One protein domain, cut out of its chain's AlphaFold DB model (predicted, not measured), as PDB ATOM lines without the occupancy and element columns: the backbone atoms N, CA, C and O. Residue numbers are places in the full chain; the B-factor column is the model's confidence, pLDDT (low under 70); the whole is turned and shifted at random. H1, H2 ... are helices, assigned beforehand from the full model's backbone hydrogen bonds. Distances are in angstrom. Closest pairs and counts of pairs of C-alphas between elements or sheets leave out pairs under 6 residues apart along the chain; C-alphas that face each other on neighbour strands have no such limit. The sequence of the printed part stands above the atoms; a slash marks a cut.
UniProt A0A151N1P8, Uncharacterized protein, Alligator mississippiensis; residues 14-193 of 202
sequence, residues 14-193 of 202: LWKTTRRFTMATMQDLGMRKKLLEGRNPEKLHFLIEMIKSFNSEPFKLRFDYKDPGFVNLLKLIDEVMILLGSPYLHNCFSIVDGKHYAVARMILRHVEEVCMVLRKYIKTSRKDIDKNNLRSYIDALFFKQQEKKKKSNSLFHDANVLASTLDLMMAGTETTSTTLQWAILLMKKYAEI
ATOM      1  N   LEU A  14     438.254 381.669 303.010       66.44
ATOM      2  CA  LEU A  14     438.832 380.610 302.170       66.44
ATOM      3  C   LEU A  14     438.385 380.725 300.694       66.44
ATOM      4  O   LEU A  14     439.243 380.622 299.821       66.44
ATOM      5  N   TRP A  15     437.131 381.097 300.407       73.19
ATOM      6  CA  TRP A  15     436.629 381.359 299.045       73.19
ATOM      7  C   TRP A  15     437.473 382.404 298.311       73.19
ATOM      8  O   TRP A  15     437.935 382.171 297.199       73.19
ATOM      9  N   LYS A  16     437.765 383.535 298.974       76.88
ATOM     10  CA  LYS A  16     438.573 384.623 298.392       76.88
ATOM     11  C   LYS A  16     439.978 384.164 297.995       76.88
ATOM     12  O   LYS A  16     440.589 384.749 297.104       76.88
ATOM     13  N   THR A  17     440.529 383.173 298.691       75.69
ATOM     14  CA  THR A  17     441.878 382.660 298.424       75.69
ATOM     15  C   THR A  17     441.853 381.639 297.295       75.69
ATOM     16  O   THR A  17     442.656 381.753 296.370       75.69
ATOM     17  N   THR A  18     440.917 380.686 297.340       74.31
ATOM     18  CA  THR A  18     440.763 379.671 296.291       74.31
ATOM     19  C   THR A  18     440.367 380.320 294.969       74.31
ATOM     20  O   THR A  18     441.055 380.107 293.982       74.31
ATOM     21  N   ARG A  19     439.385 381.233 294.954       82.00
ATOM     22  CA  ARG A  19     438.968 381.970 293.748       82.00
ATOM     23  C   ARG A  19     440.112 382.751 293.106       82.00
ATOM     24  O   ARG A  19     440.293 382.670 291.898       82.00
ATOM     25  N   ARG A  20     440.885 383.515 293.891       84.25
ATOM     26  CA  ARG A  20     442.028 384.280 293.353       84.25
ATOM     27  C   ARG A  20     443.066 383.363 292.724       84.25
ATOM     28  O   ARG A  20     443.578 383.680 291.659       84.25
ATOM     29  N   PHE A  21     443.346 382.230 293.365       83.75
ATOM     30  CA  PHE A  21     444.232 381.236 292.785       83.75
ATOM     31  C   PHE A  21     443.671 380.660 291.484       83.75
ATOM     32  O   PHE A  21     444.366 380.709 290.479       83.75
ATOM     33  N   THR A  22     442.425 380.182 291.491       83.38
ATOM     34  CA  THR A  22     441.769 379.614 290.310       83.38
ATOM     35  C   THR A  22     441.806 380.580 289.133       83.38
ATOM     36  O   THR A  22     442.226 380.199 288.047       83.38
ATOM     37  N   MET A  23     441.453 381.847 289.360       84.31
ATOM     38  CA  MET A  23     441.466 382.869 288.314       84.31
ATOM     39  C   MET A  23     442.867 383.128 287.756       84.31
ATOM     40  O   MET A  23     443.006 383.228 286.541       84.31
ATOM     41  N   ALA A  24     443.892 383.220 288.611       84.69
ATOM     42  CA  ALA A  24     445.274 383.402 288.164       84.69
ATOM     43  C   ALA A  24     445.747 382.201 287.332       84.69
ATOM     44  O   ALA A  24     446.196 382.361 286.206       84.69
ATOM     45  N   THR A  25     445.517 380.982 287.820       82.19
ATOM     46  CA  THR A  25     445.887 379.756 287.105       82.19
ATOM     47  C   THR A  25     445.177 379.620 285.762       82.19
ATOM     48  O   THR A  25     445.798 379.240 284.777       82.19
ATOM     49  N   MET A  26     443.884 379.941 285.683       81.00
ATOM     50  CA  MET A  26     443.160 379.922 284.407       81.00
ATOM     51  C   MET A  26     443.719 380.948 283.408       81.00
ATOM     52  O   MET A  26     443.694 380.700 282.201       81.00
ATOM     53  N   GLN A  27     444.224 382.089 283.887       80.50
ATOM     54  CA  GLN A  27     444.906 383.071 283.044       80.50
ATOM     55  C   GLN A  27     446.257 382.541 282.552       80.50
ATOM     56  O   GLN A  27     446.496 382.580 281.346       80.50
ATOM     57  N   ASP A  28     447.074 381.980 283.445       79.94
ATOM     58  CA  ASP A  28     448.409 381.444 283.133       79.94
ATOM     59  C   ASP A  28     448.352 380.251 282.167       79.94
ATOM     60  O   ASP A  28     449.145 380.155 281.233       79.94
ATOM     61  N   LEU A  29     447.355 379.373 282.320       72.31
ATOM     62  CA  LEU A  29     447.099 378.264 281.391       72.31
ATOM     63  C   LEU A  29     446.608 378.738 280.013       72.31
ATOM     64  O   LEU A  29     446.401 377.934 279.101       72.31
ATOM     65  N   GLY A  30     446.391 380.042 279.840       67.25
ATOM     66  CA  GLY A  30     445.912 380.620 278.599       67.25
ATOM     67  C   GLY A  30     444.443 380.318 278.323       67.25
ATOM     68  O   GLY A  30     443.992 380.605 277.223       67.25
ATOM     69  N   MET A  31     443.651 379.818 279.280       67.25
ATOM     70  CA  MET A  31     442.220 379.544 279.053       67.25
ATOM     71  C   MET A  31     441.435 380.809 278.662       67.25
ATOM     72  O   MET A  31     440.388 380.712 278.033       67.25
ATOM     73  N   ARG A  32     441.955 382.001 278.988       55.78
ATOM     74  CA  ARG A  32     441.378 383.294 278.585       55.78
ATOM     75  C   ARG A  32     441.822 383.784 277.195       55.78
ATOM     76  O   ARG A  32     441.104 384.576 276.601       55.78
ATOM     77  N   LYS A  33     442.990 383.354 276.692       50.50
ATOM     78  CA  LYS A  33     443.605 383.844 275.432       50.50
ATOM     79  C   LYS A  33     443.719 382.769 274.341       50.50
ATOM     80  O   LYS A  33     443.311 383.003 273.210       50.50
ATOM     81  N   LYS A  34     444.147 381.548 274.682       50.88
ATOM     82  CA  LYS A  34     444.220 380.397 273.762       50.88
ATOM     83  C   LYS A  34     442.853 379.924 273.262       50.88
ATOM     84  O   LYS A  34     442.809 379.270 272.230       50.88
ATOM     85  N   LEU A  35     441.752 380.266 273.939       44.22
ATOM     86  CA  LEU A  35     440.399 380.024 273.416       44.22
ATOM     87  C   LEU A  35     440.123 380.841 272.134       44.22
ATOM     88  O   LEU A  35     439.303 380.431 271.320       44.22
ATOM     89  N   LEU A  36     440.817 381.973 271.952       41.75
ATOM     90  CA  LEU A  36     440.697 382.855 270.786       41.75
ATOM     91  C   LEU A  36     441.844 382.657 269.778       41.75
ATOM     92  O   LEU A  36     441.611 382.729 268.575       41.75
ATOM     93  N   GLU A  37     443.062 382.370 270.251       46.25
ATOM     94  CA  GLU A  37     444.264 382.235 269.403       46.25
ATOM     95  C   GLU A  37     444.540 380.792 268.945       46.25
ATOM     96  O   GLU A  37     445.149 380.569 267.903       46.25
ATOM     97  N   GLY A  38     444.065 379.789 269.688       47.62
ATOM     98  CA  GLY A  38     444.207 378.373 269.362       47.62
ATOM     99  C   GLY A  38     442.963 377.834 268.669       47.62
ATOM    100  O   GLY A  38     442.295 376.953 269.212       47.62
ATOM    101  N   ARG A  39     442.623 378.355 267.482       49.34
ATOM    102  CA  ARG A  39     441.655 377.683 266.602       49.34
ATOM    103  C   ARG A  39     442.243 376.322 266.239       49.34
ATOM    104  O   ARG A  39     443.047 376.236 265.323       49.34
ATOM    105  N   ASN A  40     441.886 375.265 266.969       52.88
ATOM    106  CA  ASN A  40     442.130 373.914 266.487       52.88
ATOM    107  C   ASN A  40     441.092 373.664 265.376       52.88
ATOM    108  O   ASN A  40     439.902 373.559 265.703       52.88
ATOM    109  N   PRO A  41     441.496 373.647 264.091       55.59
ATOM    110  CA  PRO A  41     440.568 373.574 262.967       55.59
ATOM    111  C   PRO A  41     439.677 372.333 263.041       55.59
ATOM    112  O   PRO A  41     438.525 372.409 262.639       55.59
ATOM    113  N   GLU A  42     440.136 371.245 263.662       56.38
ATOM    114  CA  GLU A  42     439.352 370.018 263.844       56.38
ATOM    115  C   GLU A  42     438.102 370.233 264.710       56.38
ATOM    116  O   GLU A  42     437.020 369.748 264.383       56.38
ATOM    117  N   LYS A  43     438.207 371.015 265.797       57.72
ATOM    118  CA  LYS A  43     437.061 371.300 266.682       57.72
ATOM    119  C   LYS A  43     436.037 372.214 266.015       57.72
ATOM    120  O   LYS A  43     434.842 372.065 266.250       57.72
ATOM    121  N   LEU A  44     436.513 373.162 265.206       61.25
ATOM    122  CA  LEU A  44     435.658 374.069 264.441       61.25
ATOM    123  C   LEU A  44     434.991 373.346 263.273       61.25
ATOM    124  O   LEU A  44     433.795 373.514 263.076       61.25
ATOM    125  N   HIS A  45     435.733 372.504 262.552       64.94
ATOM    126  CA  HIS A  45     435.208 371.667 261.478       64.94
ATOM    127  C   HIS A  45     434.095 370.756 261.994       64.94
ATOM    128  O   HIS A  45     433.004 370.747 261.435       64.94
ATOM    129  N   PHE A  46     434.325 370.085 263.125       63.59
ATOM    130  CA  PHE A  46     433.313 369.257 263.775       63.59
ATOM    131  C   PHE A  46     432.060 370.055 264.168       63.59
ATOM    132  O   PHE A  46     430.944 369.611 263.920       63.59
ATOM    133  N   LEU A  47     432.223 371.258 264.734       63.62
ATOM    134  CA  LEU A  47     431.101 372.159 265.029       63.62
ATOM    135  C   LEU A  47     430.339 372.570 263.761       63.62
ATOM    136  O   LEU A  47     429.112 372.605 263.777       63.62
ATOM    137  N   ILE A  48     431.039 372.854 262.663       66.94
ATOM    138  CA  ILE A  48     430.434 373.239 261.380       66.94
ATOM    139  C   ILE A  48     429.664 372.068 260.759       66.94
ATOM    140  O   ILE A  48     428.522 372.250 260.340       66.94
ATOM    141  N   GLU A  49     430.246 370.868 260.712       66.06
ATOM    142  CA  GLU A  49     429.561 369.660 260.227       66.06
ATOM    143  C   GLU A  49     428.320 369.349 261.061       66.06
ATOM    144  O   GLU A  49     427.248 369.058 260.528       66.06
ATOM    145  N   MET A  50     428.442 369.497 262.376       60.69
ATOM    146  CA  MET A  50     427.339 369.314 263.302       60.69
ATOM    147  C   MET A  50     426.207 370.319 263.054       60.69
ATOM    148  O   MET A  50     425.050 369.908 262.987       60.69
ATOM    149  N   ILE A  51     426.518 371.603 262.838       63.47
ATOM    150  CA  ILE A  51     425.524 372.629 262.474       63.47
ATOM    151  C   ILE A  51     424.826 372.274 261.153       63.47
ATOM    152  O   ILE A  51     423.605 372.397 261.057       63.47
ATOM    153  N   LYS A  52     425.569 371.788 260.149       64.44
ATOM    154  CA  LYS A  52     425.014 371.389 258.841       64.44
ATOM    155  C   LYS A  52     424.073 370.181 258.931       64.44
ATOM    156  O   LYS A  52     423.102 370.121 258.187       64.44
ATOM    157  N   SER A  53     424.330 369.243 259.844       62.41
ATOM    158  CA  SER A  53     423.505 368.035 260.037       62.41
ATOM    159  C   SER A  53     422.153 368.274 260.736       62.41
ATOM    160  O   SER A  53     421.357 367.346 260.895       62.41
ATOM    161  N   PHE A  54     421.867 369.503 261.182       58.56
ATOM    162  CA  PHE A  54     420.737 369.790 262.064       58.56
ATOM    163  C   PHE A  54     419.376 369.928 261.341       58.56
ATOM    164  O   PHE A  54     418.986 371.005 260.875       58.56
ATOM    165  N   ASN A  55     418.578 368.853 261.369       56.47
ATOM    166  CA  ASN A  55     417.246 368.763 260.745       56.47
ATOM    167  C   ASN A  55     416.036 369.106 261.654       56.47
ATOM    168  O   ASN A  55     414.922 368.681 261.371       56.47
ATOM    169  N   SER A  56     416.197 369.986 262.655       54.22
ATOM    170  CA  SER A  56     415.084 370.592 263.444       54.22
ATOM    171  C   SER A  56     414.482 369.763 264.595       54.22
ATOM    172  O   SER A  56     413.443 370.143 265.125       54.22
ATOM    173  N   GLU A  57     415.132 368.686 265.030       54.75
ATOM    174  CA  GLU A  57     414.748 367.916 266.230       54.75
ATOM    175  C   GLU A  57     415.400 368.484 267.513       54.75
ATOM    176  O   GLU A  57     416.430 369.157 267.416       54.75
ATOM    177  N   PRO A  58     414.857 368.226 268.726       47.94
ATOM    178  CA  PRO A  58     415.505 368.607 269.981       47.94
ATOM    179  C   PRO A  58     416.908 367.990 270.066       47.94
ATOM    180  O   PRO A  58     417.105 366.776 270.107       47.94
ATOM    181  N   PHE A  59     417.898 368.872 270.029       55.38
ATOM    182  CA  PHE A  59     419.298 368.528 269.862       55.38
ATOM    183  C   PHE A  59     419.898 367.901 271.125       55.38
ATOM    184  O   PHE A  59     419.654 368.359 272.238       55.38
ATOM    185  N   LYS A  60     420.774 366.906 270.948       53.16
ATOM    186  CA  LYS A  60     421.670 366.418 272.004       53.16
ATOM    187  C   LYS A  60     423.102 366.572 271.510       53.16
ATOM    188  O   LYS A  60     423.493 365.865 270.585       53.16
ATOM    189  N   LEU A  61     423.873 367.473 272.125       51.19
ATOM    190  CA  LEU A  61     425.293 367.692 271.821       51.19
ATOM    191  C   LEU A  61     426.088 366.421 272.168       51.19
ATOM    192  O   LEU A  61     426.602 366.270 273.274       51.19
ATOM    193  N   ARG A  62     426.134 365.454 271.249       52.31
ATOM    194  CA  ARG A  62     426.914 364.225 271.403       52.31
ATOM    195  C   ARG A  62     428.246 364.433 270.712       52.31
ATOM    196  O   ARG A  62     428.359 364.283 269.503       52.31
ATOM    197  N   PHE A  63     429.262 364.788 271.481       53.84
ATOM    198  CA  PHE A  63     430.619 364.586 270.998       53.84
ATOM    199  C   PHE A  63     430.891 363.075 270.963       53.84
ATOM    200  O   PHE A  63     430.467 362.355 271.874       53.84
ATOM    201  N   ASP A  64     431.596 362.607 269.933       54.72
ATOM    202  CA  ASP A  64     432.064 361.221 269.827       54.72
ATOM    203  C   ASP A  64     433.219 360.989 270.812       54.72
ATOM    204  O   ASP A  64     434.408 360.981 270.484       54.72
ATOM    205  N   TYR A  65     432.863 360.921 272.093       64.94
ATOM    206  CA  TYR A  65     433.803 360.608 273.149       64.94
ATOM    207  C   TYR A  65     434.029 359.098 273.164       64.94
ATOM    208  O   TYR A  65     433.184 358.332 273.622       64.94
ATOM    209  N   LYS A  66     435.215 358.678 272.718       68.75
ATOM    210  CA  LYS A  66     435.647 357.271 272.750       68.75
ATOM    211  C   LYS A  66     435.834 356.721 274.170       68.75
ATOM    212  O   LYS A  66     435.920 355.511 274.347       68.75
ATOM    213  N   ASP A  67     435.915 357.596 275.177       76.94
ATOM    214  CA  ASP A  67     436.064 357.211 276.581       76.94
ATOM    215  C   ASP A  67     434.689 357.049 277.265       76.94
ATOM    216  O   ASP A  67     434.033 358.053 277.576       76.94
ATOM    217  N   PRO A  68     434.248 355.811 277.563       78.75
ATOM    218  CA  PRO A  68     432.969 355.569 278.226       78.75
ATOM    219  C   PRO A  68     432.908 356.168 279.639       78.75
ATOM    220  O   PRO A  68     431.824 356.524 280.103       78.75
ATOM    221  N   GLY A  69     434.052 356.330 280.318       79.38
ATOM    222  CA  GLY A  69     434.113 356.976 281.630       79.38
ATOM    223  C   GLY A  69     433.763 358.460 281.554       79.38
ATOM    224  O   GLY A  69     433.016 358.966 282.395       79.38
ATOM    225  N   PHE A  70     434.233 359.138 280.507       76.69
ATOM    226  CA  PHE A  70     433.941 360.546 280.268       76.69
ATOM    227  C   PHE A  70     432.489 360.763 279.827       76.69
ATOM    228  O   PHE A  70     431.828 361.678 280.312       76.69
ATOM    229  N   VAL A  71     431.944 359.879 278.984       81.12
ATOM    230  CA  VAL A  71     430.516 359.909 278.621       81.12
ATOM    231  C   VAL A  71     429.631 359.749 279.857       81.12
ATOM    232  O   VAL A  71     428.653 360.479 280.010       81.12
ATOM    233  N   ASN A  72     429.970 358.814 280.749       83.38
ATOM    234  CA  ASN A  72     429.226 358.621 281.991       83.38
ATOM    235  C   ASN A  72     429.294 359.859 282.893       83.38
ATOM    236  O   ASN A  72     428.285 360.282 283.446       83.38
ATOM    237  N   LEU A  73     430.471 360.478 282.989       81.88
ATOM    238  CA  LEU A  73     430.674 361.708 283.748       81.88
ATOM    239  C   LEU A  73     429.783 362.855 283.250       81.88
ATOM    240  O   LEU A  73     429.191 363.556 284.062       81.88
ATOM    241  N   LEU A  74     429.648 363.021 281.932       81.50
ATOM    242  CA  LEU A  74     428.772 364.040 281.351       81.50
ATOM    243  C   LEU A  74     427.291 363.772 281.615       81.50
ATOM    244  O   LEU A  74     426.567 364.704 281.946       81.50
ATOM    245  N   LYS A  75     426.850 362.512 281.516       83.69
ATOM    246  CA  LYS A  75     425.466 362.130 281.842       83.69
ATOM    247  C   LYS A  75     425.117 362.459 283.292       83.69
ATOM    248  O   LYS A  75     424.081 363.052 283.548       83.69
ATOM    249  N   LEU A  76     426.013 362.131 284.222       82.31
ATOM    250  CA  LEU A  76     425.806 362.431 285.637       82.31
ATOM    251  C   LEU A  76     425.741 363.943 285.907       82.31
ATOM    252  O   LEU A  76     424.979 364.377 286.765       82.31
ATOM    253  N   ILE A  77     426.528 364.753 285.190       81.00
ATOM    254  CA  ILE A  77     426.479 366.221 285.310       81.00
ATOM    255  C   ILE A  77     425.141 366.767 284.795       81.00
ATOM    256  O   ILE A  77     424.528 367.573 285.493       81.00
ATOM    257  N   ASP A  78     424.681 366.302 283.634       83.00
ATOM    258  CA  ASP A  78     423.385 366.670 283.043       83.00
ATOM    259  C   ASP A  78     422.233 366.351 284.018       83.00
ATOM    260  O   ASP A  78     421.435 367.217 284.378       83.00
ATOM    261  N   GLU A  79     422.225 365.142 284.590       83.62
ATOM    262  CA  GLU A  79     421.233 364.721 285.590       83.62
ATOM    263  C   GLU A  79     421.267 365.582 286.864       83.62
ATOM    264  O   GLU A  79     420.218 365.994 287.365       83.62
ATOM    265  N   VAL A  80     422.459 365.917 287.377       81.81
ATOM    266  CA  VAL A  80     422.600 366.830 288.525       81.81
ATOM    267  C   VAL A  80     422.026 368.208 288.197       81.81
ATOM    268  O   VAL A  80     421.328 368.786 289.029       81.81
ATOM    269  N   MET A  81     422.283 368.734 287.001       81.56
ATOM    270  CA  MET A  81     421.834 370.068 286.598       81.56
ATOM    271  C   MET A  81     420.319 370.129 286.384       81.56
ATOM    272  O   MET A  81     419.684 371.079 286.847       81.56
ATOM    273  N   ILE A  82     419.718 369.090 285.800       82.56
ATOM    274  CA  ILE A  82     418.257 368.945 285.695       82.56
ATOM    275  C   ILE A  82     417.616 368.912 287.089       82.56
ATOM    276  O   ILE A  82     416.628 369.604 287.342       82.56
ATOM    277  N   LEU A  83     418.187 368.142 288.023       80.06
ATOM    278  CA  LEU A  83     417.678 368.058 289.393       80.06
ATOM    279  C   LEU A  83     417.826 369.389 290.149       80.06
ATOM    280  O   LEU A  83     416.911 369.771 290.884       80.06
ATOM    281  N   LEU A  84     418.934 370.113 289.949       77.00
ATOM    282  CA  LEU A  84     419.161 371.445 290.523       77.00
ATOM    283  C   LEU A  84     418.181 372.493 289.980       77.00
ATOM    284  O   LEU A  84     417.736 373.343 290.744       77.00
ATOM    285  N   GLY A  85     417.828 372.419 288.696       74.75
ATOM    286  CA  GLY A  85     416.819 373.282 288.074       74.75
ATOM    287  C   GLY A  85     415.373 372.857 288.351       74.75
ATOM    288  O   GLY A  85     414.440 373.524 287.901       74.75
ATOM    289  N   SER A  86     415.156 371.746 289.066       76.50
ATOM    290  CA  SER A  86     413.810 371.231 289.295       76.50
ATOM    291  C   SER A  86     413.007 372.134 290.250       76.50
ATOM    292  O   SER A  86     413.542 372.622 291.253       76.50
ATOM    293  N   PRO A  87     411.690 372.310 290.023       69.62
ATOM    294  CA  PRO A  87     410.824 373.085 290.918       69.62
ATOM    295  C   PRO A  87     410.822 372.562 292.362       69.62
ATOM    296  O   PRO A  87     410.619 373.319 293.310       69.62
ATOM    297  N   TYR A  88     411.097 371.264 292.538       66.75
ATOM    298  CA  TYR A  88     411.196 370.607 293.841       66.75
ATOM    299  C   TYR A  88     412.376 371.102 294.682       66.75
ATOM    300  O   TYR A  88     412.314 371.021 295.905       66.75
ATOM    301  N   LEU A  89     413.439 371.619 294.057       64.56
ATOM    302  CA  LEU A  89     414.568 372.220 294.770       64.56
ATOM    303  C   LEU A  89     414.328 373.708 295.069       64.56
ATOM    304  O   LEU A  89     414.727 374.211 296.115       64.56
ATOM    305  N   HIS A  90     413.618 374.413 294.186       58.31
ATOM    306  CA  HIS A  90     413.255 375.817 294.394       58.31
ATOM    307  C   HIS A  90     412.204 376.015 295.499       58.31
ATOM    308  O   HIS A  90     412.242 377.023 296.203       58.31
ATOM    309  N   ASN A  91     411.334 375.026 295.731       56.31
ATOM    310  CA  ASN A  91     410.339 375.044 296.810       56.31
ATOM    311  C   ASN A  91     410.882 374.647 298.197       56.31
ATOM    312  O   ASN A  91     410.095 374.496 299.130       56.31
ATOM    313  N   CYS A  92     412.205 374.549 298.387       54.66
ATOM    314  CA  CYS A  92     412.831 374.198 299.673       54.66
ATOM    315  C   CYS A  92     412.471 375.115 300.865       54.66
ATOM    316  O   CYS A  92     412.794 374.767 302.000       54.66
ATOM    317  N   PHE A  93     411.812 376.257 300.639       52.56
ATOM    318  CA  PHE A  93     411.321 377.149 301.696       52.56
ATOM    319  C   PHE A  93     409.904 376.823 302.207       52.56
ATOM    320  O   PHE A  93     409.524 377.347 303.253       52.56
ATOM    321  N   SER A  94     409.151 375.930 301.550       54.59
ATOM    322  CA  SER A  94     407.895 375.388 302.093       54.59
ATOM    323  C   SER A  94     408.167 374.069 302.817       54.59
ATOM    324  O   SER A  94     408.612 373.082 302.237       54.59
ATOM    325  N   ILE A  95     407.961 374.093 304.129       58.06
ATOM    326  CA  ILE A  95     408.447 373.109 305.098       58.06
ATOM    327  C   ILE A  95     407.588 371.821 305.063       58.06
ATOM    328  O   ILE A  95     406.368 371.881 304.980       58.06
ATOM    329  N   VAL A  96     408.261 370.672 305.236       55.16
ATOM    330  CA  VAL A  96     407.741 369.328 305.592       55.16
ATOM    331  C   VAL A  96     407.014 368.542 304.496       55.16
ATOM    332  O   VAL A  96     405.830 368.257 304.598       55.16
ATOM    333  N   ASP A  97     407.757 368.041 303.508       57.03
ATOM    334  CA  ASP A  97     407.299 366.853 302.778       57.03
ATOM    335  C   ASP A  97     408.484 365.959 302.390       57.03
ATOM    336  O   ASP A  97     409.485 366.437 301.843       57.03
ATOM    337  N   GLY A  98     408.386 364.650 302.660       61.34
ATOM    338  CA  GLY A  98     409.479 363.669 302.505       61.34
ATOM    339  C   GLY A  98     410.067 363.558 301.087       61.34
ATOM    340  O   GLY A  98     411.163 363.020 300.905       61.34
ATOM    341  N   LYS A  99     409.380 364.118 300.084       63.56
ATOM    342  CA  LYS A  99     409.822 364.206 298.684       63.56
ATOM    343  C   LYS A  99     411.038 365.124 298.494       63.56
ATOM    344  O   LYS A  99     411.926 364.783 297.719       63.56
ATOM    345  N   HIS A 100     411.158 366.215 299.255       64.31
ATOM    346  CA  HIS A 100     412.328 367.109 299.198       64.31
ATOM    347  C   HIS A 100     413.605 366.392 299.646       64.31
ATOM    348  O   HIS A 100     414.659 366.493 299.017       64.31
ATOM    349  N   TYR A 101     413.489 365.586 300.704       67.00
ATOM    350  CA  TYR A 101     414.592 364.765 301.188       67.00
ATOM    351  C   TYR A 101     414.978 363.684 300.164       67.00
ATOM    352  O   TYR A 101     416.156 363.360 300.028       67.00
ATOM    353  N   ALA A 102     414.026 363.165 299.381       73.81
ATOM    354  CA  ALA A 102     414.326 362.237 298.294       73.81
ATOM    355  C   ALA A 102     415.149 362.887 297.169       73.81
ATOM    356  O   ALA A 102     416.175 362.321 296.792       73.81
ATOM    357  N   VAL A 103     414.768 364.083 296.703       72.62
ATOM    358  CA  VAL A 103     415.506 364.821 295.657       72.62
ATOM    359  C   VAL A 103     416.911 365.190 296.134       72.62
ATOM    360  O   VAL A 103     417.887 364.911 295.441       72.62
ATOM    361  N   ALA A 104     417.045 365.720 297.353       73.94
ATOM    362  CA  ALA A 104     418.351 366.036 297.929       73.94
ATOM    363  C   ALA A 104     419.257 364.793 298.024       73.94
ATOM    364  O   ALA A 104     420.429 364.854 297.660       73.94
ATOM    365  N   ARG A 105     418.724 363.636 298.447       78.31
ATOM    366  CA  ARG A 105     419.483 362.371 298.462       78.31
ATOM    367  C   ARG A 105     419.891 361.914 297.064       78.31
ATOM    368  O   ARG A 105     420.993 361.396 296.916       78.31
ATOM    369  N   MET A 106     419.027 362.073 296.061       78.75
ATOM    370  CA  MET A 106     419.362 361.730 294.676       78.75
ATOM    371  C   MET A 106     420.514 362.596 294.173       78.75
ATOM    372  O   MET A 106     421.509 362.044 293.712       78.75
ATOM    373  N   ILE A 107     420.440 363.917 294.364       78.06
ATOM    374  CA  ILE A 107     421.522 364.845 294.003       78.06
ATOM    375  C   ILE A 107     422.827 364.443 294.696       78.06
ATOM    376  O   ILE A 107     423.859 364.329 294.043       78.06
ATOM    377  N   LEU A 108     422.786 364.166 296.003       79.31
ATOM    378  CA  LEU A 108     423.975 363.759 296.752       79.31
ATOM    379  C   LEU A 108     424.603 362.467 296.209       79.31
ATOM    380  O   LEU A 108     425.824 362.410 296.097       79.31
ATOM    381  N   ARG A 109     423.793 361.470 295.826       82.19
ATOM    382  CA  ARG A 109     424.285 360.226 295.204       82.19
ATOM    383  C   ARG A 109     424.982 360.489 293.869       82.19
ATOM    384  O   ARG A 109     426.095 360.020 293.672       82.19
ATOM    385  N   HIS A 110     424.377 361.293 292.993       81.06
ATOM    386  CA  HIS A 110     424.972 361.599 291.686       81.06
ATOM    387  C   HIS A 110     426.262 362.412 291.847       81.06
ATOM    388  O   HIS A 110     427.273 362.113 291.217       81.06
ATOM    389  N   VAL A 111     426.280 363.390 292.760       79.69
ATOM    390  CA  VAL A 111     427.496 364.148 293.095       79.69
ATOM    391  C   VAL A 111     428.593 363.227 293.644       79.69
ATOM    392  O   VAL A 111     429.768 363.415 293.322       79.69
ATOM    393  N   GLU A 112     428.241 362.220 294.445       83.38
ATOM    394  CA  GLU A 112     429.192 361.228 294.953       83.38
ATOM    395  C   GLU A 112     429.773 360.356 293.828       83.38
ATOM    396  O   GLU A 112     430.992 360.176 293.768       83.38
ATOM    397  N   GLU A 113     428.949 359.901 292.884       84.12
ATOM    398  CA  GLU A 113     429.403 359.160 291.699       84.12
ATOM    399  C   GLU A 113     430.333 359.991 290.810       84.12
ATOM    400  O   GLU A 113     431.430 359.540 290.459       84.12
ATOM    401  N   VAL A 114     429.967 361.246 290.537       81.81
ATOM    402  CA  VAL A 114     430.825 362.204 289.828       81.81
ATOM    403  C   VAL A 114     432.158 362.370 290.562       81.81
ATOM    404  O   VAL A 114     433.226 362.319 289.948       81.81
ATOM    405  N   CYS A 115     432.126 362.507 291.890       82.56
ATOM    406  CA  CYS A 115     433.329 362.605 292.709       82.56
ATOM    407  C   CYS A 115     434.212 361.352 292.606       82.56
ATOM    408  O   CYS A 115     435.437 361.483 292.567       82.56
ATOM    409  N   MET A 116     433.637 360.147 292.565       83.62
ATOM    410  CA  MET A 116     434.397 358.901 292.407       83.62
ATOM    411  C   MET A 116     435.111 358.838 291.055       83.62
ATOM    412  O   MET A 116     436.313 358.555 291.006       83.62
ATOM    413  N   VAL A 117     434.405 359.165 289.970       82.75
ATOM    414  CA  VAL A 117     434.985 359.216 288.620       82.75
ATOM    415  C   VAL A 117     436.103 360.257 288.564       82.75
ATOM    416  O   VAL A 117     437.224 359.959 288.147       82.75
ATOM    417  N   LEU A 118     435.849 361.460 289.079       81.56
ATOM    418  CA  LEU A 118     436.813 362.555 289.059       81.56
ATOM    419  C   LEU A 118     438.069 362.247 289.888       81.56
ATOM    420  O   LEU A 118     439.181 362.568 289.468       81.56
ATOM    421  N   ARG A 119     437.931 361.552 291.027       83.62
ATOM    422  CA  ARG A 119     439.075 361.052 291.811       83.62
ATOM    423  C   ARG A 119     439.971 360.127 290.993       83.62
ATOM    424  O   ARG A 119     441.190 360.205 291.141       83.62
ATOM    425  N   LYS A 120     439.397 359.266 290.144       82.75
ATOM    426  CA  LYS A 120     440.167 358.366 289.271       82.75
ATOM    427  C   LYS A 120     440.994 359.167 288.264       82.75
ATOM    428  O   LYS A 120     442.203 358.965 288.209       82.75
ATOM    429  N   TYR A 121     440.384 360.125 287.560       78.75
ATOM    430  CA  TYR A 121     441.101 361.007 286.624       78.75
ATOM    431  C   TYR A 121     442.202 361.807 287.314       78.75
ATOM    432  O   TYR A 121     443.337 361.832 286.846       78.75
ATOM    433  N   ILE A 122     441.891 362.392 288.472       78.19
ATOM    434  CA  ILE A 122     442.856 363.120 289.292       78.19
ATOM    435  C   ILE A 122     444.041 362.223 289.682       78.19
ATOM    436  O   ILE A 122     445.192 362.641 289.586       78.19
ATOM    437  N   LYS A 123     443.788 360.984 290.119       80.94
ATOM    438  CA  LYS A 123     444.844 360.041 290.514       80.94
ATOM    439  C   LYS A 123     445.721 359.630 289.331       80.94
ATOM    440  O   LYS A 123     446.919 359.452 289.524       80.94
ATOM    441  N   THR A 124     445.146 359.481 288.140       75.69
ATOM    442  CA  THR A 124     445.901 359.197 286.913       75.69
ATOM    443  C   THR A 124     446.759 360.393 286.513       75.69
ATOM    444  O   THR A 124     447.962 360.233 286.361       75.69
ATOM    445  N   SER A 125     446.181 361.600 286.467       72.44
ATOM    446  CA  SER A 125     446.910 362.846 286.175       72.44
ATOM    447  C   SER A 125     448.080 363.080 287.137       72.44
ATOM    448  O   SER A 125     449.116 363.577 286.717       72.44
ATOM    449  N   ARG A 126     447.980 362.635 288.401       70.75
ATOM    450  CA  ARG A 126     449.081 362.715 289.379       70.75
ATOM    451  C   ARG A 126     450.327 361.896 289.037       70.75
ATOM    452  O   ARG A 126     451.379 362.206 289.590       70.75
ATOM    453  N   LYS A 127     450.226 360.834 288.232       70.12
ATOM    454  CA  LYS A 127     451.365 359.937 287.966       70.12
ATOM    455  C   LYS A 127     452.388 360.538 286.998       70.12
ATOM    456  O   LYS A 127     453.564 360.225 287.128       70.12
ATOM    457  N   ASP A 128     451.952 361.454 286.134       63.94
ATOM    458  CA  ASP A 128     452.741 361.983 285.013       63.94
ATOM    459  C   ASP A 128     453.013 363.500 285.135       63.94
ATOM    460  O   ASP A 128     453.165 364.197 284.130       63.94
ATOM    461  N   ILE A 129     453.040 364.048 286.359       66.06
ATOM    462  CA  ILE A 129     453.222 365.496 286.571       66.06
ATOM    463  C   ILE A 129     454.685 365.898 286.355       66.06
ATOM    464  O   ILE A 129     455.555 365.594 287.173       66.06
ATOM    465  N   ASP A 130     454.918 366.696 285.315       64.62
ATOM    466  CA  ASP A 130     456.147 367.463 285.122       64.62
ATOM    467  C   ASP A 130     456.010 368.855 285.764       64.62
ATOM    468  O   ASP A 130     455.139 369.652 285.408       64.62
ATOM    469  N   LYS A 131     456.895 369.172 286.719       64.06
ATOM    470  CA  LYS A 131     456.912 370.469 287.418       64.06
ATOM    471  C   LYS A 131     457.222 371.643 286.492       64.06
ATOM    472  O   LYS A 131     456.822 372.761 286.800       64.06
ATOM    473  N   ASN A 132     457.914 371.391 285.386       65.38
ATOM    474  CA  ASN A 132     458.311 372.421 284.433       65.38
ATOM    475  C   ASN A 132     457.248 372.646 283.348       65.38
ATOM    476  O   ASN A 132     457.367 373.581 282.560       65.38
ATOM    477  N   ASN A 133     456.197 371.815 283.306       65.81
ATOM    478  CA  ASN A 133     455.161 371.866 282.282       65.81
ATOM    479  C   ASN A 133     453.776 371.552 282.872       65.81
ATOM    480  O   ASN A 133     453.247 370.449 282.724       65.81
ATOM    481  N   LEU A 134     453.174 372.542 283.539       67.12
ATOM    482  CA  LEU A 134     451.801 372.452 284.038       67.12
ATOM    483  C   LEU A 134     450.819 372.518 282.859       67.12
ATOM    484  O   LEU A 134     450.578 373.585 282.294       67.12
ATOM    485  N   ARG A 135     450.247 371.371 282.484       68.19
ATOM    486  CA  ARG A 135     449.367 371.241 281.309       68.19
ATOM    487  C   ARG A 135     447.892 371.437 281.642       68.19
ATOM    488  O   ARG A 135     447.095 371.708 280.746       68.19
ATOM    489  N   SER A 136     447.517 371.295 282.911       75.75
ATOM    490  CA  SER A 136     446.126 371.353 283.343       75.75
ATOM    491  C   SER A 136     445.926 372.121 284.650       75.75
ATOM    492  O   SER A 136     446.828 372.285 285.475       75.75
ATOM    493  N   TYR A 137     444.684 372.558 284.872       78.25
ATOM    494  CA  TYR A 137     444.258 373.166 286.136       78.25
ATOM    495  C   TYR A 137     444.465 372.226 287.337       78.25
ATOM    496  O   TYR A 137     444.779 372.674 288.441       78.25
ATOM    497  N   ILE A 138     444.339 370.917 287.106       79.00
ATOM    498  CA  ILE A 138     444.551 369.872 288.107       79.00
ATOM    499  C   ILE A 138     446.030 369.831 288.535       79.00
ATOM    500  O   ILE A 138     446.311 369.800 289.734       79.00
ATOM    501  N   ASP A 139     446.971 369.931 287.590       78.00
ATOM    502  CA  ASP A 139     448.415 369.944 287.884       78.00
ATOM    503  C   ASP A 139     448.803 371.173 288.715       78.00
ATOM    504  O   ASP A 139     449.535 371.073 289.702       78.00
ATOM    505  N   ALA A 140     448.249 372.337 288.369       79.69
ATOM    506  CA  ALA A 140     448.476 373.573 289.109       79.69
ATOM    507  C   ALA A 140     447.914 373.509 290.542       79.69
ATOM    508  O   ALA A 140     448.569 373.951 291.492       79.69
ATOM    509  N   LEU A 141     446.724 372.918 290.725       77.88
ATOM    510  CA  LEU A 141     446.166 372.635 292.051       77.88
ATOM    511  C   LEU A 141     447.090 371.712 292.859       77.88
ATOM    512  O   LEU A 141     447.296 371.956 294.053       77.88
ATOM    513  N   PHE A 142     447.685 370.698 292.219       75.88
ATOM    514  CA  PHE A 142     448.635 369.799 292.873       75.88
ATOM    515  C   PHE A 142     449.929 370.467 293.283       75.88
ATOM    516  O   PHE A 142     450.380 370.280 294.416       75.88
ATOM    517  N   PHE A 143     450.512 371.265 292.400       75.12
ATOM    518  CA  PHE A 143     451.733 371.990 292.710       75.12
ATOM    519  C   PHE A 143     451.527 372.905 293.923       75.12
ATOM    520  O   PHE A 143     452.261 372.829 294.910       75.12
ATOM    521  N   LYS A 144     450.427 373.667 293.928       76.44
ATOM    522  CA  LYS A 144     450.086 374.545 295.050       76.44
ATOM    523  C   LYS A 144     449.792 373.789 296.346       76.44
ATOM    524  O   LYS A 144     450.080 374.287 297.437       76.44
ATOM    525  N   GLN A 145     449.234 372.583 296.246       73.12
ATOM    526  CA  GLN A 145     449.072 371.688 297.387       73.12
ATOM    527  C   GLN A 145     450.433 371.273 297.971       73.12
ATOM    528  O   GLN A 145     450.597 371.310 299.192       73.12
ATOM    529  N   GLN A 146     451.413 370.916 297.136       71.62
ATOM    530  CA  GLN A 146     452.755 370.537 297.598       71.62
ATOM    531  C   GLN A 146     453.504 371.707 298.251       71.62
ATOM    532  O   GLN A 146     454.080 371.529 299.324       71.62
ATOM    533  N   GLU A 147     453.440 372.909 297.671       69.62
ATOM    534  CA  GLU A 147     454.049 374.111 298.259       69.62
ATOM    535  C   GLU A 147     453.498 374.419 299.659       69.62
ATOM    536  O   GLU A 147     454.243 374.796 300.567       69.62
ATOM    537  N   LYS A 148     452.185 374.245 299.859       67.50
ATOM    538  CA  LYS A 148     451.520 374.595 301.121       67.50
ATOM    539  C   LYS A 148     451.524 373.496 302.177       67.50
ATOM    540  O   LYS A 148     451.348 373.836 303.344       67.50
ATOM    541  N   LYS A 149     451.763 372.223 301.831       60.19
ATOM    542  CA  LYS A 149     451.920 371.129 302.815       60.19
ATOM    543  C   LYS A 149     453.080 371.361 303.794       60.19
ATOM    544  O   LYS A 149     453.029 370.856 304.907       60.19
ATOM    545  N   LYS A 150     454.076 372.179 303.428       56.47
ATOM    546  CA  LYS A 150     455.175 372.594 304.319       56.47
ATOM    547  C   LYS A 150     454.746 373.548 305.452       56.47
ATOM    548  O   LYS A 150     455.532 373.794 306.357       56.47
ATOM    549  N   LYS A 151     453.521 374.094 305.427       55.28
ATOM    550  CA  LYS A 151     452.955 374.958 306.482       55.28
ATOM    551  C   LYS A 151     451.733 374.246 307.072       55.28
ATOM    552  O   LYS A 151     450.809 373.934 306.327       55.28
ATOM    553  N   SER A 152     451.718 373.971 308.380       47.03
ATOM    554  CA  SER A 152     450.879 372.943 309.041       47.03
ATOM    555  C   SER A 152     449.343 373.160 309.044       47.03
ATOM    556  O   SER A 152     448.632 372.560 309.841       47.03
ATOM    557  N   ASN A 153     448.797 373.991 308.152       52.94
ATOM    558  CA  ASN A 153     447.366 374.290 308.040       52.94
ATOM    559  C   ASN A 153     446.955 374.449 306.557       52.94
ATOM    560  O   ASN A 153     446.462 375.492 306.114       52.94
ATOM    561  N   SER A 154     447.275 373.447 305.729       55.91
ATOM    562  CA  SER A 154     447.192 373.584 304.271       55.91
ATOM    563  C   SER A 154     445.736 373.552 303.774       55.91
ATOM    564  O   SER A 154     445.033 372.552 303.876       55.91
ATOM    565  N   LEU A 155     445.288 374.655 303.168       56.75
ATOM    566  CA  LEU A 155     443.943 374.845 302.593       56.75
ATOM    567  C   LEU A 155     443.654 373.955 301.361       56.75
ATOM    568  O   LEU A 155     442.576 374.049 300.780       56.75
ATOM    569  N   PHE A 156     444.605 373.116 300.943       59.84
ATOM    570  CA  PHE A 156     444.566 372.314 299.718       59.84
ATOM    571  C   PHE A 156     444.611 370.817 300.049       59.84
ATOM    572  O   PHE A 156     445.452 370.079 299.554       59.84
ATOM    573  N   HIS A 157     443.730 370.343 300.929       68.69
ATOM    574  CA  HIS A 157     443.544 368.900 301.097       68.69
ATOM    575  C   HIS A 157     442.922 368.278 299.838       68.69
ATOM    576  O   HIS A 157     442.274 368.972 299.056       68.69
ATOM    577  N   ASP A 158     443.083 366.964 299.659       70.69
ATOM    578  CA  ASP A 158     442.578 366.232 298.484       70.69
ATOM    579  C   ASP A 158     441.081 366.472 298.227       70.69
ATOM    580  O   ASP A 158     440.656 366.555 297.077       70.69
ATOM    581  N   ALA A 159     440.297 366.675 299.290       71.38
ATOM    582  CA  ALA A 159     438.885 367.043 299.200       71.38
ATOM    583  C   ALA A 159     438.648 368.411 298.530       71.38
ATOM    584  O   ALA A 159     437.688 368.562 297.783       71.38
ATOM    585  N   ASN A 160     439.520 369.399 298.751       74.56
ATOM    586  CA  ASN A 160     439.384 370.733 298.162       74.56
ATOM    587  C   ASN A 160     439.863 370.769 296.710       74.56
ATOM    588  O   ASN A 160     439.300 371.514 295.911       74.56
ATOM    589  N   VAL A 161     440.872 369.962 296.358       79.06
ATOM    590  CA  VAL A 161     441.276 369.778 294.955       79.06
ATOM    591  C   VAL A 161     440.132 369.145 294.177       79.06
ATOM    592  O   VAL A 161     439.713 369.694 293.166       79.06
ATOM    593  N   LEU A 162     439.560 368.057 294.702       81.88
ATOM    594  CA  LEU A 162     438.399 367.407 294.103       81.88
ATOM    595  C   LEU A 162     437.225 368.378 293.923       81.88
ATOM    596  O   LEU A 162     436.690 368.480 292.826       81.88
ATOM    597  N   ALA A 163     436.872 369.122 294.974       78.75
ATOM    598  CA  ALA A 163     435.774 370.084 294.933       78.75
ATOM    599  C   ALA A 163     436.022 371.224 293.934       78.75
ATOM    600  O   ALA A 163     435.125 371.601 293.193       78.75
ATOM    601  N   SER A 164     437.246 371.756 293.873       81.12
ATOM    602  CA  SER A 164     437.588 372.843 292.944       81.12
ATOM    603  C   SER A 164     437.589 372.380 291.488       81.12
ATOM    604  O   SER A 164     437.210 373.146 290.604       81.12
ATOM    605  N   THR A 165     438.022 371.145 291.228       83.12
ATOM    606  CA  THR A 165     437.956 370.540 289.894       83.12
ATOM    607  C   THR A 165     436.508 370.273 289.490       83.12
ATOM    608  O   THR A 165     436.131 370.585 288.363       83.12
ATOM    609  N   LEU A 166     435.690 369.754 290.413       82.56
ATOM    610  CA  LEU A 166     434.267 369.517 290.189       82.56
ATOM    611  C   LEU A 166     433.533 370.816 289.846       82.56
ATOM    612  O   LEU A 166     432.838 370.880 288.837       82.56
ATOM    613  N   ASP A 167     433.745 371.857 290.647       82.69
ATOM    614  CA  ASP A 167     433.136 373.170 290.447       82.69
ATOM    615  C   ASP A 167     433.444 373.739 289.058       82.69
ATOM    616  O   ASP A 167     432.544 374.206 288.363       82.69
ATOM    617  N   LEU A 168     434.712 373.679 288.637       83.44
ATOM    618  CA  LEU A 168     435.118 374.190 287.331       83.44
ATOM    619  C   LEU A 168     434.509 373.367 286.187       83.44
ATOM    620  O   LEU A 168     434.070 373.936 285.189       83.44
ATOM    621  N   MET A 169     434.464 372.041 286.336       81.31
ATOM    622  CA  MET A 169     433.916 371.148 285.321       81.31
ATOM    623  C   MET A 169     432.404 371.331 285.152       81.31
ATOM    624  O   MET A 169     431.945 371.494 284.020       81.31
ATOM    625  N   MET A 170     431.641 371.350 286.250       79.50
ATOM    626  CA  MET A 170     430.189 371.541 286.196       79.50
ATOM    627  C   MET A 170     429.835 372.918 285.634       79.50
ATOM    628  O   MET A 170     429.026 373.016 284.714       79.50
ATOM    629  N   ALA A 171     430.491 373.978 286.121       81.62
ATOM    630  CA  ALA A 171     430.221 375.334 285.653       81.62
ATOM    631  C   ALA A 171     430.547 375.520 284.168       81.62
ATOM    632  O   ALA A 171     429.811 376.214 283.471       81.62
ATOM    633  N   GLY A 172     431.639 374.924 283.680       79.06
ATOM    634  CA  GLY A 172     432.083 375.111 282.302       79.06
ATOM    635  C   GLY A 172     431.328 374.265 281.283       79.06
ATOM    636  O   GLY A 172     431.157 374.714 280.157       79.06
ATOM    637  N   THR A 173     430.878 373.063 281.639       79.88
ATOM    638  CA  THR A 173     430.378 372.100 280.641       79.88
ATOM    639  C   THR A 173     428.916 372.344 280.298       79.88
ATOM    640  O   THR A 173     428.579 372.525 279.129       79.88
ATOM    641  N   GLU A 174     428.056 372.415 281.314       77.94
ATOM    642  CA  GLU A 174     426.611 372.498 281.097       77.94
ATOM    643  C   GLU A 174     426.207 373.843 280.491       77.94
ATOM    644  O   GLU A 174     425.453 373.914 279.520       77.94
ATOM    645  N   THR A 175     426.767 374.930 281.031       80.69
ATOM    646  CA  THR A 175     426.420 376.291 280.610       80.69
ATOM    647  C   THR A 175     426.859 376.565 279.177       80.69
ATOM    648  O   THR A 175     426.089 377.136 278.405       80.69
ATOM    649  N   THR A 176     428.064 376.133 278.788       80.56
ATOM    650  CA  THR A 176     428.571 376.338 277.426       80.56
ATOM    651  C   THR A 176     427.853 375.444 276.425       80.56
ATOM    652  O   THR A 176     427.465 375.945 275.374       80.56
ATOM    653  N   SER A 177     427.593 374.174 276.764       78.12
ATOM    654  CA  SER A 177     426.787 373.264 275.939       78.12
ATOM    655  C   SER A 177     425.406 373.860 275.685       78.12
ATOM    656  O   SER A 177     425.048 374.098 274.535       78.12
ATOM    657  N   THR A 178     424.673 374.213 276.743       78.06
ATOM    658  CA  THR A 178     423.336 374.814 276.639       78.06
ATOM    659  C   THR A 178     423.366 376.112 275.830       78.06
ATOM    660  O   THR A 178     422.561 376.291 274.920       78.06
ATOM    661  N   THR A 179     424.333 377.001 276.086       83.50
ATOM    662  CA  THR A 179     424.471 378.260 275.333       83.50
ATOM    663  C   THR A 179     424.700 378.007 273.847       83.50
ATOM    664  O   THR A 179     424.070 378.660 273.022       83.50
ATOM    665  N   LEU A 180     425.563 377.052 273.487       78.94
ATOM    666  CA  LEU A 180     425.812 376.691 272.091       78.94
ATOM    667  C   LEU A 180     424.561 376.109 271.426       78.94
ATOM    668  O   LEU A 180     424.253 376.477 270.296       78.94
ATOM    669  N   GLN A 181     423.811 375.256 272.126       76.81
ATOM    670  CA  GLN A 181     422.558 374.693 271.617       76.81
ATOM    671  C   GLN A 181     421.526 375.787 271.315       76.81
ATOM    672  O   GLN A 181     420.961 375.822 270.222       76.81
ATOM    673  N   TRP A 182     421.333 376.726 272.247       81.69
ATOM    674  CA  TRP A 182     420.456 377.878 272.039       81.69
ATOM    675  C   TRP A 182     420.965 378.805 270.939       81.69
ATOM    676  O   TRP A 182     420.171 379.249 270.115       81.69
ATOM    677  N   ALA A 183     422.272 379.066 270.877       81.50
ATOM    678  CA  ALA A 183     422.864 379.879 269.820       81.50
ATOM    679  C   ALA A 183     422.591 379.277 268.434       81.50
ATOM    680  O   ALA A 183     422.168 379.997 267.535       81.50
ATOM    681  N   ILE A 184     422.754 377.959 268.267       76.19
ATOM    682  CA  ILE A 184     422.464 377.255 267.008       76.19
ATOM    683  C   ILE A 184     420.973 377.331 266.658       76.19
ATOM    684  O   ILE A 184     420.626 377.666 265.524       76.19
ATOM    685  N   LEU A 185     420.085 377.077 267.624       76.62
ATOM    686  CA  LEU A 185     418.637 377.201 267.423       76.62
ATOM    687  C   LEU A 185     418.230 378.616 266.997       76.62
ATOM    688  O   LEU A 185     417.412 378.775 266.090       76.62
ATOM    689  N   LEU A 186     418.810 379.640 267.623       79.75
ATOM    690  CA  LEU A 186     418.548 381.039 267.299       79.75
ATOM    691  C   LEU A 186     419.092 381.416 265.916       79.75
ATOM    692  O   LEU A 186     418.366 382.055 265.159       79.75
ATOM    693  N   MET A 187     420.303 380.976 265.552       78.62
ATOM    694  CA  MET A 187     420.869 381.199 264.210       78.62
ATOM    695  C   MET A 187     419.977 380.609 263.112       78.62
ATOM    696  O   MET A 187     419.755 381.257 262.096       78.62
ATOM    697  N   LYS A 188     419.401 379.419 263.334       71.69
ATOM    698  CA  LYS A 188     418.459 378.806 262.386       71.69
ATOM    699  C   LYS A 188     417.116 379.537 262.325       71.69
ATOM    700  O   LYS A 188     416.553 379.680 261.245       71.69
ATOM    701  N   LYS A 189     416.578 379.955 263.476       77.69
ATOM    702  CA  LYS A 189     415.279 380.643 263.558       77.69
ATOM    703  C   LYS A 189     415.313 382.027 262.904       77.69
ATOM    704  O   LYS A 189     414.305 382.429 262.338       77.69
ATOM    705  N   TYR A 190     416.449 382.714 262.994       82.62
ATOM    706  CA  TYR A 190     416.653 384.065 262.478       82.62
ATOM    707  C   TYR A 190     417.759 384.076 261.411       82.62
ATOM    708  O   TYR A 190     418.796 384.732 261.558       82.62
ATOM    709  N   ALA A 191     417.560 383.299 260.342       74.31
ATOM    710  CA  ALA A 191     418.525 383.146 259.250       74.31
ATOM    711  C   ALA A 191     418.850 384.483 258.547       74.31
ATOM    712  O   ALA A 191     419.953 384.674 258.034       74.31
ATOM    713  N   GLU A 192     417.927 385.442 258.581       74.56
ATOM    714  CA  GLU A 192     418.099 386.815 258.102       74.56
ATOM    715  C   GLU A 192     419.184 387.589 258.873       74.56
ATOM    716  O   GLU A 192     419.953 388.353 258.283       74.56
ATOM    717  N   ILE A 193     419.327 387.334 260.178       70.44
ATOM    718  CA  ILE A 193     420.396 387.919 260.998       70.44
ATOM    719  C   ILE A 193     421.734 387.270 260.626       70.44
ATOM    720  O   ILE A 193     422.736 387.969 260.472       70.44
TER     721      ILE A 193
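This is residues 14 to 193 of the 202 residues of an uncharacterized protein of Alligator mississippiensis (UniProt A0A151N1P8). Two long helices, H6 and H8, make a wide V, meeting toward the end of H6 and the start of H8; H4 packs on both within the opening, and H7 folds back on the start of H8 as a helical hairpin. H1 meets the start of H7, while H2 and H3 make a loose arm that ends near H8. The printed 180 residues have eight named helices, H1 to H8, and no named strand: all helix, with packing part aligned, part crossed. It is loose, radius of gyration of the C-alphas 19.6 A, spanning 60 by 53 by 31 A.

Start at H1, residues 14 to 28: it only just touches H7, residues 137 to 149, only at their ends, with 3 pairs of C-alphas within 8 A, the closest Thr 25 and Tyr 137 at 6.9 A. H2, residues 34 to 37, touches no helix. H3, residues 41 to 52, is close to but not clearly touching H8, residues 158 to 189. H4, residues 68 to 84, touches residues 103 to 117 of the hub H6, residues 98 to 128, opposite ways at a shallow tilt of 32 degrees, only just short of steep; the closest C-alphas, Val 80 and Ile 107, are 5.9 A apart. H5, residues 87 to 90, touches H6 with Tyr 88 and His 100 closest, C-alphas 6.5 A apart. Residues 115 to 122 of H6 touch residues 162 to 166 of H8, about perpendicular at 74 degrees. O i to N i+4 pairs are within hydrogen-bond range throughout H1, H3, H4 and H7, 25 of 27 in H6 and 25 of 28 in H8.

Find C-alpha 14 at (438.832, 380.610, 302.170), where H1 begins. From C-alpha 98 at (409.479, 363.669, 302.505) H6 runs 46.7 A; H8 runs 46.6 A to C-alpha 189 at (415.279, 380.643, 263.558).

The printed part has no cut; H3 to H4 is a long link. Mean pLDDT of the printed part is 71.0, with 72 residues under 70, among them 30 to 66.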